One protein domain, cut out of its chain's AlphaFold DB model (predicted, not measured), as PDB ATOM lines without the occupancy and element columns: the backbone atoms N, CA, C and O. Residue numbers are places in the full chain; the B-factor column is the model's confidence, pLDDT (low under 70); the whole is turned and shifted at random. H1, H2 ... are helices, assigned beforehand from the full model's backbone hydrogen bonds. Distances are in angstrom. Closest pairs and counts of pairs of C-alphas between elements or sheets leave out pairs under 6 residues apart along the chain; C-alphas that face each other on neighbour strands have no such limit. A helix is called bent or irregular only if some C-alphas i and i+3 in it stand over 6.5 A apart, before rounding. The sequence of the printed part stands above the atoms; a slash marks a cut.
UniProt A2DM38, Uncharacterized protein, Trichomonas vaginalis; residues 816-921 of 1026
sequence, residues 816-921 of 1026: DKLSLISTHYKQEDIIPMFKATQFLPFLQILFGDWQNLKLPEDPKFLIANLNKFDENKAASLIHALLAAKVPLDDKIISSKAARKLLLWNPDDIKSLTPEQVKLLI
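This is residues 816 to 921 of the 1026 residues of an uncharacterized protein of Trichomonas vaginalis (UniProt A2DM38). The domain is an elongated body of short helices with the longest, H5, in its middle: H1, H2 and H3 form a cluster at one end, with H2 and H3 as a helical hairpin, while H7 and H8 pack on H5 from the other side. H9, with H6 touching it, makes the far end, and H4 lies near H5. The printed part has 106 residues with nine named helices, H1 to H9 in order, and no named strand; its class is all helix. The whole is compact, with a radius of gyration of the C-alphas of 14.2 A, and spans 44 by 25 by 21 A.

H1, residues 816 to 824, begins at C-alpha 816 at (-57.552, -0.097, 5.263) and is 12.6 A long. H2, residues 827 to 833, is irregular, but only just: C-alphas 829 and 832 are 6.6 A apart. H3 is residues 840 to 847, 10.6 A, and H4 residues 860 to 863. H5, residues 871 to 883, runs 18.4 A from (-46.183, 6.156, -5.704). H6 is residues 890 to 893, H7 residues 896 to 904, 12.7 A, and H8 residues 906 to 911. H9, residues 914 to 919, ends at (-29.349, 4.687, -2.475).

H1 touches H3 at a steep tilt of 47 degrees, the C-alphas of Ser 822 and Leu 846 closest at 6.2 A. The hairpin H2 and H3 touch at a shallow tilt of 20 degrees, opposite ways, with C-alphas 827 and 847 closest at 6.2 A. H3 only just touches H5, with 3 pairs of C-alphas within 8 A, through residues 873 to 877 of H5 alone; the closest C-alphas are those of Ile 845 and Lys 873, 6.8 A. H4 and H5 are near each other. H5 touches H7, C-alphas 875 and 897 closest at 4.6 A, at a steep tilt of 67 degrees, only just short of about perpendicular. H5 touches H8 with residues 879 to 883 alone, C-alphas 882 and 911 closest at 6.6 A. H6 touches H9, C-alphas 890 and 916 closest at 6.3 A. H5 and H9 are apart. Each O i to N i+4 pair is within hydrogen-bond range in H1, H3 and H5; the count is 4 of 5 in H7, 1 of 2 in H9, 1 of 3 in H2, with 2 of 4 O i to N i+3 pairs, and 0 of 2 in H8, with 3 of 3; H4 and H6 are too short for such a pair.

The C-alphas farthest apart, those of Asp 829 and Pro 914, are 43.8 A apart. The printed part has no cut. The link from H3 to H4, residues 848 to 859, is long. Mean pLDDT of the printed part is 75.6; residues 816 to 839 and residue 857 are under 70.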
ATOM      1  N   ASP A 816     -56.967   0.523   6.456       67.69
ATOM      2  CA  ASP A 816     -57.552  -0.097   5.263       67.69
ATOM      3  C   ASP A 816     -59.025   0.323   5.120       67.69
ATOM      4  O   ASP A 816     -59.482   0.634   4.017       67.69
ATOM      5  N   LYS A 817     -59.740   0.475   6.245       66.00
ATOM      6  CA  LYS A 817     -61.070   1.097   6.279       66.00
ATOM      7  C   LYS A 817     -61.022   2.573   5.900       66.00
ATOM      8  O   LYS A 817     -61.871   3.007   5.132       66.00
ATOM      9  N   LEU A 818     -60.040   3.343   6.376       68.94
ATOM     10  CA  LEU A 818     -59.887   4.757   5.998       68.94
ATOM     11  C   LEU A 818     -59.565   4.931   4.504       68.94
ATOM     12  O   LEU A 818     -60.114   5.826   3.866       68.94
ATOM     13  N   SER A 819     -58.741   4.052   3.927       68.19
ATOM     14  CA  SER A 819     -58.455   4.018   2.490       68.19
ATOM     15  C   SER A 819     -59.721   3.722   1.692       68.19
ATOM     16  O   SER A 819     -60.034   4.460   0.761       68.19
ATOM     17  N   LEU A 820     -60.482   2.700   2.091       66.25
ATOM     18  CA  LEU A 820     -61.756   2.354   1.460       66.25
ATOM     19  C   LEU A 820     -62.767   3.510   1.554       66.25
ATOM     20  O   LEU A 820     -63.446   3.837   0.583       66.25
ATOM     21  N   ILE A 821     -62.828   4.182   2.705       59.53
ATOM     22  CA  ILE A 821     -63.657   5.376   2.893       59.53
ATOM     23  C   ILE A 821     -63.207   6.484   1.928       59.53
ATOM     24  O   ILE A 821     -64.031   7.052   1.217       59.53
ATOM     25  N   SER A 822     -61.906   6.756   1.820       66.31
ATOM     26  CA  SER A 822     -61.402   7.814   0.935       66.31
ATOM     27  C   SER A 822     -61.633   7.554  -0.556       66.31
ATOM     28  O   SER A 822     -61.742   8.496  -1.335       66.31
ATOM     29  N   THR A 823     -61.740   6.287  -0.972       64.25
ATOM     30  CA  THR A 823     -62.058   5.937  -2.363       64.25
ATOM     31  C   THR A 823     -63.539   6.088  -2.698       64.25
ATOM     32  O   THR A 823     -63.883   6.181  -3.874       64.25
ATOM     33  N   HIS A 824     -64.416   6.101  -1.692       60.78
ATOM     34  CA  HIS A 824     -65.869   6.086  -1.887       60.78
ATOM     35  C   HIS A 824     -66.580   7.375  -1.478       60.78
ATOM     36  O   HIS A 824     -67.723   7.583  -1.878       60.78
ATOM     37  N   TYR A 825     -65.929   8.244  -0.711       55.84
ATOM     38  CA  TYR A 825     -66.545   9.445  -0.153       55.84
ATOM     39  C   TYR A 825     -65.648  10.660  -0.370       55.84
ATOM     40  O   TYR A 825     -64.431  10.519  -0.385       55.84
ATOM     41  N   LYS A 826     -66.227  11.856  -0.544       65.50
ATOM     42  CA  LYS A 826     -65.452  13.083  -0.782       65.50
ATOM     43  C   LYS A 826     -64.818  13.599   0.511       65.50
ATOM     44  O   LYS A 826     -65.298  13.341   1.612       65.50
ATOM     45  N   GLN A 827     -63.748  14.376   0.369       66.81
ATOM     46  CA  GLN A 827     -62.988  14.915   1.494       66.81
ATOM     47  C   GLN A 827     -63.844  15.764   2.451       66.81
ATOM     48  O   GLN A 827     -63.777  15.580   3.668       66.81
ATOM     49  N   GLU A 828     -64.662  16.655   1.889       66.06
ATOM     50  CA  GLU A 828     -65.551  17.583   2.608       66.06
ATOM     51  C   GLU A 828     -66.567  16.848   3.495       66.06
ATOM     52  O   GLU A 828     -66.954  17.341   4.550       66.06
ATOM     53  N   ASP A 829     -66.926  15.625   3.103       58.22
ATOM     54  CA  ASP A 829     -67.945  14.801   3.747       58.22
ATOM     55  C   ASP A 829     -67.412  13.948   4.900       58.22
ATOM     56  O   ASP A 829     -68.190  13.478   5.734       58.22
ATOM     57  N   ILE A 830     -66.109  13.660   4.885       62.56
ATOM     58  CA  ILE A 830     -65.461  12.678   5.760       62.56
ATOM     59  C   ILE A 830     -64.637  13.369   6.836       62.56
ATOM     60  O   ILE A 830     -64.707  12.974   7.997       62.56
ATOM     61  N   ILE A 831     -63.885  14.418   6.488       67.50
ATOM     62  CA  ILE A 831     -63.017  15.120   7.442       67.50
ATOM     63  C   ILE A 831     -63.786  15.652   8.671       67.50
ATOM     64  O   ILE A 831     -63.315  15.412   9.786       67.50
ATOM     65  N   PRO A 832     -64.976  16.279   8.540       64.38
ATOM     66  CA  PRO A 832     -65.737  16.761   9.697       64.38
ATOM     67  C   PRO A 832     -66.236  15.655  10.642       64.38
ATOM     68  O   PRO A 832     -66.557  15.936  11.797       64.38
ATOM     69  N   MET A 833     -66.292  14.396  10.184       54.44
ATOM     70  CA  MET A 833     -66.789  13.260  10.975       54.44
ATOM     71  C   MET A 833     -65.785  12.781  12.037       54.44
ATOM     72  O   MET A 833     -66.175  12.108  12.993       54.44
ATOM     73  N   PHE A 834     -64.499  13.129  11.912       58.69
ATOM     74  CA  PHE A 834     -63.439  12.659  12.806       58.69
ATOM     75  C   PHE A 834     -62.956  13.777  13.734       58.69
ATOM     76  O   PHE A 834     -62.168  14.635  13.351       58.69
ATOM     77  N   LYS A 835     -63.379  13.739  15.006       52.91
ATOM     78  CA  LYS A 835     -62.880  14.658  16.050       52.91
ATOM     79  C   LYS A 835     -61.443  14.366  16.504       52.91
ATOM     80  O   LYS A 835     -60.804  15.239  17.084       52.91
ATOM     81  N   ALA A 836     -60.947  13.145  16.299       56.06
ATOM     82  CA  ALA A 836     -59.630  12.731  16.773       56.06
ATOM     83  C   ALA A 836     -58.520  13.202  15.816       56.06
ATOM     84  O   ALA A 836     -58.446  12.764  14.667       56.06
ATOM     85  N   THR A 837     -57.612  14.043  16.319       59.78
ATOM     86  CA  THR A 837     -56.469  14.637  15.594       59.78
ATOM     87  C   THR A 837     -55.520  13.618  14.957       59.78
ATOM     88  O   THR A 837     -54.811  13.956  14.016       59.78
ATOM     89  N   GLN A 838     -55.518  12.368  15.421       65.44
ATOM     90  CA  GLN A 838     -54.582  11.327  14.981       65.44
ATOM     91  C   GLN A 838     -54.881  10.716  13.596       65.44
ATOM     92  O   GLN A 838     -53.959  10.249  12.933       65.44
ATOM     93  N   PHE A 839     -56.138  10.729  13.129       68.50
ATOM     94  CA  PHE A 839     -56.528  10.115  11.839       68.50
ATOM     95  C   PHE A 839     -56.719  11.125  10.710       68.50
ATOM     96  O   PHE A 839     -56.700  10.763   9.532       68.50
ATOM     97  N   LEU A 840     -56.866  12.399  11.066       73.81
ATOM     98  CA  LEU A 840     -56.986  13.499  10.122       73.81
ATOM     99  C   LEU A 840     -55.828  13.543   9.099       73.81
ATOM    100  O   LEU A 840     -56.122  13.673   7.911       73.81
ATOM    101  N   PRO A 841     -54.552  13.318   9.486       74.06
ATOM    102  CA  PRO A 841     -53.444  13.326   8.533       74.06
ATOM    103  C   PRO A 841     -53.556  12.207   7.491       74.06
ATOM    104  O   PRO A 841     -53.242  12.424   6.327       74.06
ATOM    105  N   PHE A 842     -54.061  11.023   7.865       74.75
ATOM    106  CA  PHE A 842     -54.271   9.922   6.918       74.75
ATOM    107  C   PHE A 842     -55.300  10.273   5.853       74.75
ATOM    108  O   PHE A 842     -55.060  10.041   4.670       74.75
ATOM    109  N   LEU A 843     -56.432  10.839   6.266       75.31
ATOM    110  CA  LEU A 843     -57.487  11.245   5.344       75.31
ATOM    111  C   LEU A 843     -57.007  12.377   4.434       75.31
ATOM    112  O   LEU A 843     -57.194  12.295   3.227       75.31
ATOM    113  N   GLN A 844     -56.308  13.374   4.978       79.06
ATOM    114  CA  GLN A 844     -55.715  14.458   4.186       79.06
ATOM    115  C   GLN A 844     -54.726  13.927   3.135       79.06
ATOM    116  O   GLN A 844     -54.809  14.309   1.971       79.06
ATOM    117  N   ILE A 845     -53.857  12.975   3.501       76.31
ATOM    118  CA  ILE A 845     -52.933  12.311   2.562       76.31
ATOM    119  C   ILE A 845     -53.703  11.519   1.497       76.31
ATOM    120  O   ILE A 845     -53.388  11.606   0.310       76.31
ATOM    121  N   LEU A 846     -54.714  10.744   1.899       76.25
ATOM    122  CA  LEU A 846     -55.522   9.931   0.989       76.25
ATOM    123  C   LEU A 846     -56.308  10.790  -0.012       76.25
ATOM    124  O   LEU A 846     -56.409  10.402  -1.176       76.25
ATOM    125  N   PHE A 847     -56.789  11.960   0.403       79.00
ATOM    126  CA  PHE A 847     -57.473  12.926  -0.461       79.00
ATOM    127  C   PHE A 847     -56.530  13.859  -1.231       79.00
ATOM    128  O   PHE A 847     -56.969  14.544  -2.150       79.00
ATOM    129  N   GLY A 848     -55.230  13.851  -0.923       73.50
ATOM    130  CA  GLY A 848     -54.254  14.729  -1.566       73.50
ATOM    131  C   GLY A 848     -54.330  16.189  -1.106       73.50
ATOM    132  O   GLY A 848     -53.870  17.073  -1.827       73.50
ATOM    133  N   ASP A 849     -54.877  16.450   0.084       77.75
ATOM    134  CA  ASP A 849     -54.914  17.777   0.707       77.75
ATOM    135  C   ASP A 849     -53.608  18.075   1.451       77.75
ATOM    136  O   ASP A 849     -53.509  18.049   2.681       77.75
ATOM    137  N   TRP A 850     -52.570  18.333   0.661       73.50
ATOM    138  CA  TRP A 850     -51.225  18.604   1.162       73.50
ATOM    139  C   TRP A 850     -51.101  19.974   1.838       73.50
ATOM    140  O   TRP A 850     -50.214  20.156   2.668       73.50
ATOM    141  N   GLN A 851     -51.976  20.929   1.505       70.12
ATOM    142  CA  GLN A 851     -51.913  22.296   2.034       70.12
ATOM    143  C   GLN A 851     -52.346  22.365   3.503       70.12
ATOM    144  O   GLN A 851     -51.785  23.145   4.270       70.12
ATOM    145  N   ASN A 852     -53.295  21.516   3.910       72.00
ATOM    146  CA  ASN A 852     -53.796  21.462   5.285       72.00
ATOM    147  C   ASN A 852     -53.182  20.330   6.121       72.00
ATOM    148  O   ASN A 852     -53.617  20.113   7.259       72.00
ATOM    149  N   LEU A 853     -52.204  19.598   5.573       75.69
ATOM    150  CA  LEU A 853     -51.597  18.449   6.234       75.69
ATOM    151  C   LEU A 853     -50.856  18.885   7.504       75.69
ATOM    152  O   LEU A 853     -49.755  19.433   7.451       75.69
ATOM    153  N   LYS A 854     -51.446  18.599   8.667       70.50
ATOM    154  CA  LYS A 854     -50.781  18.769   9.962       70.50
ATOM    155  C   LYS A 854     -50.162  17.444  10.365       70.50
ATOM    156  O   LYS A 854     -50.882  16.488  10.640       70.50
ATOM    157  N   LEU A 855     -48.832  17.379  10.389       71.81
ATOM    158  CA  LEU A 855     -48.161  16.173  10.854       71.81
ATOM    159  C   LEU A 855     -48.488  15.936  12.341       71.81
ATOM    160  O   LEU A 855     -48.493  16.885  13.128       71.81
ATOM    161  N   PRO A 856     -48.787  14.686  12.722       70.81
ATOM    162  CA  PRO A 856     -48.992  14.302  14.112       70.81
ATOM    163  C   PRO A 856     -47.687  14.454  14.910       70.81
ATOM    164  O   PRO A 856     -46.599  14.395  14.338       70.81
ATOM    165  N   GLU A 857     -47.791  14.583  16.236       68.56
ATOM    166  CA  GLU A 857     -46.619  14.707  17.122       68.56
ATOM    167  C   GLU A 857     -45.660  13.504  17.024       68.56
ATOM    168  O   GLU A 857     -44.448  13.686  17.104       68.56
ATOM    169  N   ASP A 858     -46.179  12.291  16.783       73.56
ATOM    170  CA  ASP A 858     -45.375  11.107  16.453       73.56
ATOM    171  C   ASP A 858     -45.663  10.626  15.014       73.56
ATOM    172  O   ASP A 858     -46.651   9.927  14.778       73.56
ATOM    173  N   PRO A 859     -44.815  10.954  14.021       71.50
ATOM    174  CA  PRO A 859     -45.026  10.568  12.625       71.50
ATOM    175  C   PRO A 859     -44.715   9.092  12.326       71.50
ATOM    176  O   PRO A 859     -44.926   8.649  11.192       71.50
ATOM    177  N   LYS A 860     -44.247   8.292  13.301       72.88
ATOM    178  CA  LYS A 860     -43.889   6.874  13.083       72.88
ATOM    179  C   LYS A 860     -45.033   6.046  12.503       72.88
ATOM    180  O   LYS A 860     -44.791   5.148  11.695       72.88
ATOM    181  N   PHE A 861     -46.278   6.356  12.861       70.69
ATOM    182  CA  PHE A 861     -47.437   5.622  12.353       70.69
ATOM    183  C   PHE A 861     -47.736   5.907  10.869       70.69
ATOM    184  O   PHE A 861     -48.235   5.023  10.167       70.69
ATOM    185  N   LEU A 862     -47.404   7.103  10.365       74.25
ATOM    186  CA  LEU A 862     -47.508   7.437   8.940       74.25
ATOM    187  C   LEU A 862     -46.423   6.703   8.146       74.25
ATOM    188  O   LEU A 862     -46.696   6.128   7.093       74.25
ATOM    189  N   ILE A 863     -45.209   6.654   8.704       77.88
ATOM    190  CA  ILE A 863     -44.057   5.968   8.110       77.88
ATOM    191  C   ILE A 863     -44.331   4.466   7.945       77.88
ATOM    192  O   ILE A 863     -44.035   3.897   6.894       77.88
ATOM    193  N   ALA A 864     -44.961   3.831   8.937       76.00
ATOM    194  CA  ALA A 864     -45.292   2.404   8.905       76.00
ATOM    195  C   ALA A 864     -46.258   2.002   7.770       76.00
ATOM    196  O   ALA A 864     -46.287   0.836   7.386       76.00
ATOM    197  N   ASN A 865     -47.025   2.954   7.221       75.56
ATOM    198  CA  ASN A 865     -48.018   2.713   6.172       75.56
ATOM    199  C   ASN A 865     -47.607   3.282   4.797       75.56
ATOM    200  O   ASN A 865     -48.390   3.207   3.854       75.56
ATOM    201  N   LEU A 866     -46.382   3.811   4.642       77.31
ATOM    202  CA  LEU A 866     -45.883   4.417   3.391       77.31
ATOM    203  C   LEU A 866     -45.998   3.494   2.168       77.31
ATOM    204  O   LEU A 866     -46.256   3.951   1.060       77.31
ATOM    205  N   ASN A 867     -45.817   2.191   2.375       73.81
ATOM    206  CA  ASN A 867     -45.911   1.165   1.337       73.81
ATOM    207  C   ASN A 867     -47.346   0.879   0.864       73.81
ATOM    208  O   ASN A 867     -47.506   0.221  -0.162       73.81
ATOM    209  N   LYS A 868     -48.367   1.336   1.601       76.69
ATOM    210  CA  LYS A 868     -49.777   1.183   1.233       76.69
ATOM    211  C   LYS A 868     -50.299   2.328   0.356       76.69
ATOM    212  O   LYS A 868     -51.375   2.200  -0.217       76.69
ATOM    213  N   PHE A 869     -49.557   3.430   0.237       77.75
ATOM    214  CA  PHE A 869     -49.916   4.544  -0.643       77.75
ATOM    215  C   PHE A 869     -49.416   4.316  -2.071       77.75
ATOM    216  O   PHE A 869     -48.397   3.660  -2.294       77.75
ATOM    217  N   ASP A 870     -50.108   4.903  -3.050       81.06
ATOM    218  CA  ASP A 870     -49.602   4.960  -4.420       81.06
ATOM    219  C   ASP A 870     -48.303   5.782  -4.508       81.06
ATOM    220  O   ASP A 870     -48.000   6.609  -3.646       81.06
ATOM    221  N   GLU A 871     -47.518   5.559  -5.568       79.69
ATOM    222  CA  GLU A 871     -46.183   6.156  -5.704       79.69
ATOM    223  C   GLU A 871     -46.190   7.699  -5.668       79.69
ATOM    224  O   GLU A 871     -45.189   8.285  -5.253       79.69
ATOM    225  N   ASN A 872     -47.281   8.361  -6.083       80.00
ATOM    226  CA  ASN A 872     -47.386   9.824  -6.057       80.00
ATOM    227  C   ASN A 872     -47.638  10.325  -4.634       80.00
ATOM    228  O   ASN A 872     -46.913  11.195  -4.157       80.00
ATOM    229  N   LYS A 873     -48.627   9.751  -3.941       82.19
ATOM    230  CA  LYS A 873     -48.949  10.130  -2.556       82.19
ATOM    231  C   LYS A 873     -47.814   9.777  -1.600       82.19
ATOM    232  O   LYS A 873     -47.490  10.564  -0.716       82.19
ATOM    233  N   ALA A 874     -47.149   8.644  -1.819       82.88
ATOM    234  CA  ALA A 874     -45.959   8.272  -1.069       82.88
ATOM    235  C   ALA A 874     -44.818   9.286  -1.272       82.88
ATOM    236  O   ALA A 874     -44.184   9.677  -0.297       82.88
ATOM    237  N   ALA A 875     -44.573   9.757  -2.502       83.12
ATOM    238  CA  ALA A 875     -43.549  10.773  -2.766       83.12
ATOM    239  C   ALA A 875     -43.862  12.098  -2.048       83.12
ATOM    240  O   ALA A 875     -42.995  12.639  -1.364       83.12
ATOM    241  N   SER A 876     -45.105  12.577  -2.125       81.75
ATOM    242  CA  SER A 876     -45.543  13.799  -1.438       81.75
ATOM    243  C   SER A 876     -45.497  13.687   0.091       81.75
ATOM    244  O   SER A 876     -45.138  14.646   0.770       81.75
ATOM    245  N   LEU A 877     -45.782  12.512   0.659       84.38
ATOM    246  CA  LEU A 877     -45.616  12.278   2.095       84.38
ATOM    247  C   LEU A 877     -44.137  12.304   2.509       84.38
ATOM    248  O   LEU A 877     -43.799  12.897   3.530       84.38
ATOM    249  N   ILE A 878     -43.244  11.707   1.710       85.69
ATOM    250  CA  ILE A 878     -41.792  11.755   1.956       85.69
ATOM    251  C   ILE A 878     -41.295  13.210   1.920       85.69
ATOM    252  O   ILE A 878     -40.523  13.589   2.798       85.69
ATOM    253  N   HIS A 879     -41.783  14.036   0.982       86.00
ATOM    254  CA  HIS A 879     -41.503  15.480   0.944       86.00
ATOM    255  C   HIS A 879     -41.869  16.162   2.269       86.00
ATOM    256  O   HIS A 879     -41.029  16.804   2.898       86.00
ATOM    257  N   ALA A 880     -43.115  15.977   2.726       81.12
ATOM    258  CA  ALA A 880     -43.625  16.608   3.941       81.12
ATOM    259  C   ALA A 880     -42.832  16.184   5.193       81.12
ATOM    260  O   ALA A 880     -42.530  17.015   6.049       81.12
ATOM    261  N   LEU A 881     -42.445  14.907   5.278       85.19
ATOM    262  CA  LEU A 881     -41.625  14.387   6.377       85.19
ATOM    263  C   LEU A 881     -40.201  14.969   6.364       85.19
ATOM    264  O   LEU A 881     -39.691  15.338   7.424       85.19
ATOM    265  N   LEU A 882     -39.573  15.104   5.190       83.94
ATOM    266  CA  LEU A 882     -38.248  15.723   5.054       83.94
ATOM    267  C   LEU A 882     -38.277  17.225   5.358       83.94
ATOM    268  O   LEU A 882     -37.396  17.714   6.067       83.94
ATOM    269  N   ALA A 883     -39.305  17.943   4.900       80.69
ATOM    270  CA  ALA A 883     -39.514  19.355   5.217       80.69
ATOM    271  C   ALA A 883     -39.679  19.581   6.733       80.69
ATOM    272  O   ALA A 883     -39.153  20.549   7.286       80.69
ATOM    273  N   ALA A 884     -40.331  18.641   7.424       77.56
ATOM    274  CA  ALA A 884     -40.479  18.631   8.878       77.56
ATOM    275  C   ALA A 884     -39.254  18.080   9.641       77.56
ATOM    276  O   ALA A 884     -39.303  17.957  10.864       77.56
ATOM    277  N   LYS A 885     -38.147  17.769   8.949       80.62
ATOM    278  CA  LYS A 885     -36.898  17.220   9.515       80.62
ATOM    279  C   LYS A 885     -37.080  15.892  10.265       80.62
ATOM    280  O   LYS A 885     -36.346  15.605  11.212       80.62
ATOM    281  N   VAL A 886     -38.033  15.066   9.836       82.81
ATOM    282  CA  VAL A 886     -38.238  13.719  10.383       82.81
ATOM    283  C   VAL A 886     -37.209  12.761   9.761       82.81
ATOM    284  O   VAL A 886     -37.113  12.699   8.533       82.81
ATOM    285  N   PRO A 887     -36.436  11.999  10.559       80.38
ATOM    286  CA  PRO A 887     -35.474  11.039  10.024       80.38
ATOM    287  C   PRO A 887     -36.185   9.884   9.304       80.38
ATOM    288  O   PRO A 887     -37.140   9.308   9.827       80.38
ATOM    289  N   LEU A 888     -35.702   9.538   8.107       84.56
ATOM    290  CA  LEU A 888     -36.244   8.463   7.271       84.56
ATOM    291  C   LEU A 888     -35.261   7.294   7.154       84.56
ATOM    292  O   LEU A 888     -34.060   7.500   6.983       84.56
ATOM    293  N   ASP A 889     -35.793   6.071   7.172       83.81
ATOM    294  CA  ASP A 889     -35.010   4.847   7.006       83.81
ATOM    295  C   ASP A 889     -34.507   4.653   5.566       83.81
ATOM    296  O   ASP A 889     -35.216   4.909   4.587       83.81
ATOM    297  N   ASP A 890     -33.325   4.052   5.425       83.12
ATOM    298  CA  ASP A 890     -32.672   3.754   4.138       83.12
ATOM    299  C   ASP A 890     -33.550   2.943   3.172       83.12
ATOM    300  O   ASP A 890     -33.497   3.125   1.951       83.12
ATOM    301  N   LYS A 891     -34.413   2.068   3.705       80.88
ATOM    302  CA  LYS A 891     -35.380   1.305   2.902       80.88
ATOM    303  C   LYS A 891     -36.361   2.224   2.173       80.88
ATOM    304  O   LYS A 891     -36.645   1.986   0.999       80.88
ATOM    305  N   ILE A 892     -36.830   3.281   2.834       84.62
ATOM    306  CA  ILE A 892     -37.764   4.263   2.270       84.62
ATOM    307  C   ILE A 892     -37.044   5.110   1.221       84.62
ATOM    308  O   ILE A 892     -37.566   5.283   0.120       84.62
ATOM    309  N   ILE A 893     -35.810   5.540   1.503       84.12
ATOM    310  CA  ILE A 893     -34.984   6.307   0.558       84.12
ATOM    311  C   ILE A 893     -34.652   5.501  -0.708       84.12
ATOM    312  O   ILE A 893     -34.635   6.038  -1.811       84.12
ATOM    313  N   SER A 894     -34.459   4.186  -0.593       81.12
ATOM    314  CA  SER A 894     -34.183   3.318  -1.750       81.12
ATOM    315  C   SER A 894     -35.401   3.042  -2.657       81.12
ATOM    316  O   SER A 894     -35.261   2.413  -3.719       81.12
ATOM    317  N   SER A 895     -36.597   3.491  -2.250       84.50
ATOM    318  CA  SER A 895     -37.867   3.238  -2.937       84.50
ATOM    319  C   SER A 895     -38.028   4.049  -4.230       84.50
ATOM    320  O   SER A 895     -37.362   5.057  -4.467       84.50
ATOM    321  N   LYS A 896     -38.956   3.621  -5.096       81.06
ATOM    322  CA  LYS A 896     -39.313   4.383  -6.304       81.06
ATOM    323  C   LYS A 896     -39.943   5.741  -5.973       81.06
ATOM    324  O   LYS A 896     -39.657   6.704  -6.677       81.06
ATOM    325  N   ALA A 897     -40.736   5.820  -4.902       84.31
ATOM    326  CA  ALA A 897     -41.376   7.055  -4.453       84.31
ATOM    327  C   ALA A 897     -40.340   8.118  -4.047       84.31
ATOM    328  O   ALA A 897     -40.435   9.257  -4.488       84.31
ATOM    329  N   ALA A 898     -39.286   7.734  -3.318       83.56
ATOM    330  CA  ALA A 898     -38.192   8.642  -2.959       83.56
ATOM    331  C   ALA A 898     -37.377   9.126  -4.177       83.56
ATOM    332  O   ALA A 898     -36.952  10.277  -4.231       83.56
ATOM    333  N   ARG A 899     -37.202   8.289  -5.208       83.69
ATOM    334  CA  ARG A 899     -36.590   8.731  -6.479       83.69
ATOM    335  C   ARG A 899     -37.479   9.708  -7.241       83.69
ATOM    336  O   ARG A 899     -36.976  10.647  -7.848       83.69
ATOM    337  N   LYS A 900     -38.792   9.469  -7.226       81.44
ATOM    338  CA  LYS A 900     -39.786  10.343  -7.853       81.44
ATOM    339  C   LYS A 900     -39.861  11.694  -7.147       81.44
ATOM    340  O   LYS A 900     -39.928  12.709  -7.827       81.44
ATOM    341  N   LEU A 901     -39.739  11.699  -5.818       82.62
ATOM    342  CA  LEU A 901     -39.625  12.915  -5.023       82.62
ATOM    343  C   LEU A 901     -38.495  13.818  -5.524       82.62
ATOM    344  O   LEU A 901     -38.747  14.985  -5.777       82.62
ATOM    345  N   LEU A 902     -37.284  13.289  -5.729       76.69
ATOM    346  CA  LEU A 902     -36.148  14.093  -6.201       76.69
ATOM    347  C   LEU A 902     -36.371  14.752  -7.568       76.69
ATOM    348  O   LEU A 902     -35.776  15.788  -7.849       76.69
ATOM    349  N   LEU A 903     -37.193  14.146  -8.428       75.81
ATOM    350  CA  LEU A 903     -37.557  14.752  -9.709       75.81
ATOM    351  C   LEU A 903     -38.499  15.944  -9.520       75.81
ATOM    352  O   LEU A 903     -38.466  16.871 -10.322       75.81
ATOM    353  N   TRP A 904     -39.347  15.902  -8.492       78.69
ATOM    354  CA  TRP A 904     -40.326  16.947  -8.194       78.69
ATOM    355  C   TRP A 904     -39.746  18.057  -7.315       78.69
ATOM    356  O   TRP A 904     -40.000  19.227  -7.579       78.69
ATOM    357  N   ASN A 905     -38.930  17.699  -6.322       82.81
ATOM    358  CA  ASN A 905     -38.326  18.599  -5.343       82.81
ATOM    359  C   ASN A 905     -36.826  18.279  -5.190       82.81
ATOM    360  O   ASN A 905     -36.424  17.581  -4.255       82.81
ATOM    361  N   PRO A 906     -35.968  18.774  -6.102       82.69
ATOM    362  CA  PRO A 906     -34.535  18.478  -6.078       82.69
ATOM    363  C   PRO A 906     -33.833  18.935  -4.793       82.69
ATOM    364  O   PRO A 906     -32.832  18.343  -4.394       82.69
ATOM    365  N   ASP A 907     -34.353  19.974  -4.134       83.62
ATOM    366  CA  ASP A 907     -33.770  20.541  -2.917       83.62
ATOM    367  C   ASP A 907     -33.854  19.614  -1.699       83.62
ATOM    368  O   ASP A 907     -32.991  19.699  -0.820       83.62
ATOM    369  N   ASP A 908     -34.798  18.670  -1.676       84.25
ATOM    370  CA  ASP A 908     -34.941  17.697  -0.585       84.25
ATOM    371  C   ASP A 908     -33.713  16.793  -0.438       84.25
ATOM    372  O   ASP A 908     -33.469  16.228   0.630       84.25
ATOM    373  N   ILE A 909     -32.889  16.690  -1.488       83.50
ATOM    374  CA  ILE A 909     -31.631  15.941  -1.457       83.50
ATOM    375  C   ILE A 909     -30.665  16.477  -0.393       83.50
ATOM    376  O   ILE A 909     -29.857  15.715   0.133       83.50
ATOM    377  N   LYS A 910     -30.760  17.772  -0.052       83.81
ATOM    378  CA  LYS A 910     -29.923  18.430   0.964       83.81
ATOM    379  C   LYS A 910     -30.247  17.954   2.380       83.81
ATOM    380  O   LYS A 910     -29.404  18.074   3.264       83.81
ATOM    381  N   SER A 911     -31.446  17.415   2.585       83.75
ATOM    382  CA  SER A 911     -31.908  16.878   3.867       83.75
ATOM    383  C   SER A 911     -31.469  15.426   4.095       83.75
ATOM    384  O   SER A 911     -31.694  14.887   5.176       83.75
ATOM    385  N   LEU A 912     -30.843  14.783   3.099       85.00
ATOM    386  CA  LEU A 912     -30.376  13.397   3.164       85.00
ATOM    387  C   LEU A 912     -28.873  13.316   3.447       85.00
ATOM    388  O   LEU A 912     -28.084  14.163   3.028       85.00
ATOM    389  N   THR A 913     -28.453  12.247   4.125       85.44
ATOM    390  CA  THR A 913     -27.021  11.978   4.326       85.44
ATOM    391  C   THR A 913     -26.345  11.529   3.018       85.44
ATOM    392  O   THR A 913     -27.006  10.959   2.145       85.44
ATOM    393  N   PRO A 914     -25.016  11.694   2.865       82.69
ATOM    394  CA  PRO A 914     -24.303  11.272   1.655       82.69
ATOM    395  C   PRO A 914     -24.488   9.790   1.287       82.69
ATOM    396  O   PRO A 914     -24.541   9.452   0.106       82.69
ATOM    397  N   GLU A 915     -24.614   8.900   2.277       80.81
ATOM    398  CA  GLU A 915     -24.875   7.475   2.032       80.81
ATOM    399  C   GLU A 915     -26.311   7.222   1.549       80.81
ATOM    400  O   GLU A 915     -26.526   6.430   0.631       80.81
ATOM    401  N   GLN A 916     -27.289   7.964   2.073       85.38
ATOM    402  CA  GLN A 916     -28.681   7.896   1.623       85.38
ATOM    403  C   GLN A 916     -28.861   8.409   0.193       85.38
ATOM    404  O   GLN A 916     -29.608   7.815  -0.587       85.38
ATOM    405  N   VAL A 917     -28.116   9.444  -0.203       82.12
ATOM    406  CA  VAL A 917     -28.124   9.948  -1.586       82.12
ATOM    407  C   VAL A 917     -27.676   8.868  -2.579       82.12
ATOM    408  O   VAL A 917     -28.265   8.733  -3.653       82.12
ATOM    409  N   LYS A 918     -26.697   8.024  -2.222       80.19
ATOM    410  CA  LYS A 918     -26.250   6.918  -3.090       80.19
ATOM    411  C   LYS A 918     -27.345   5.873  -3.328       80.19
ATOM    412  O   LYS A 918     -27.387   5.276  -4.405       80.19
ATOM    413  N   LEU A 919     -28.250   5.660  -2.368       81.69
ATOM    414  CA  LEU A 919     -29.349   4.687  -2.475       81.69
ATOM    415  C   LEU A 919     -30.424   5.095  -3.501       81.69
ATOM    416  O   LEU A 919     -31.170   4.241  -4.001       81.69
ATOM    417  N   LEU A 920     -30.481   6.381  -3.864       78.31
ATOM    418  CA  LEU A 920     -31.418   6.908  -4.858       78.31
ATOM    419  C   LEU A 920     -31.031   6.517  -6.290       78.31
ATOM    420  O   LEU A 920     -31.895   6.483  -7.163       78.31
ATOM    421  N   ILE A 921     -29.784   6.114  -6.547       74.94
ATOM    422  CA  ILE A 921     -29.340   5.687  -7.880       74.94
ATOM    423  C   ILE A 921     -29.811   4.239  -8.143       74.94
ATOM    424  O   ILE A 921     -29.427   3.319  -7.413       74.94
TER     425      ILE A 921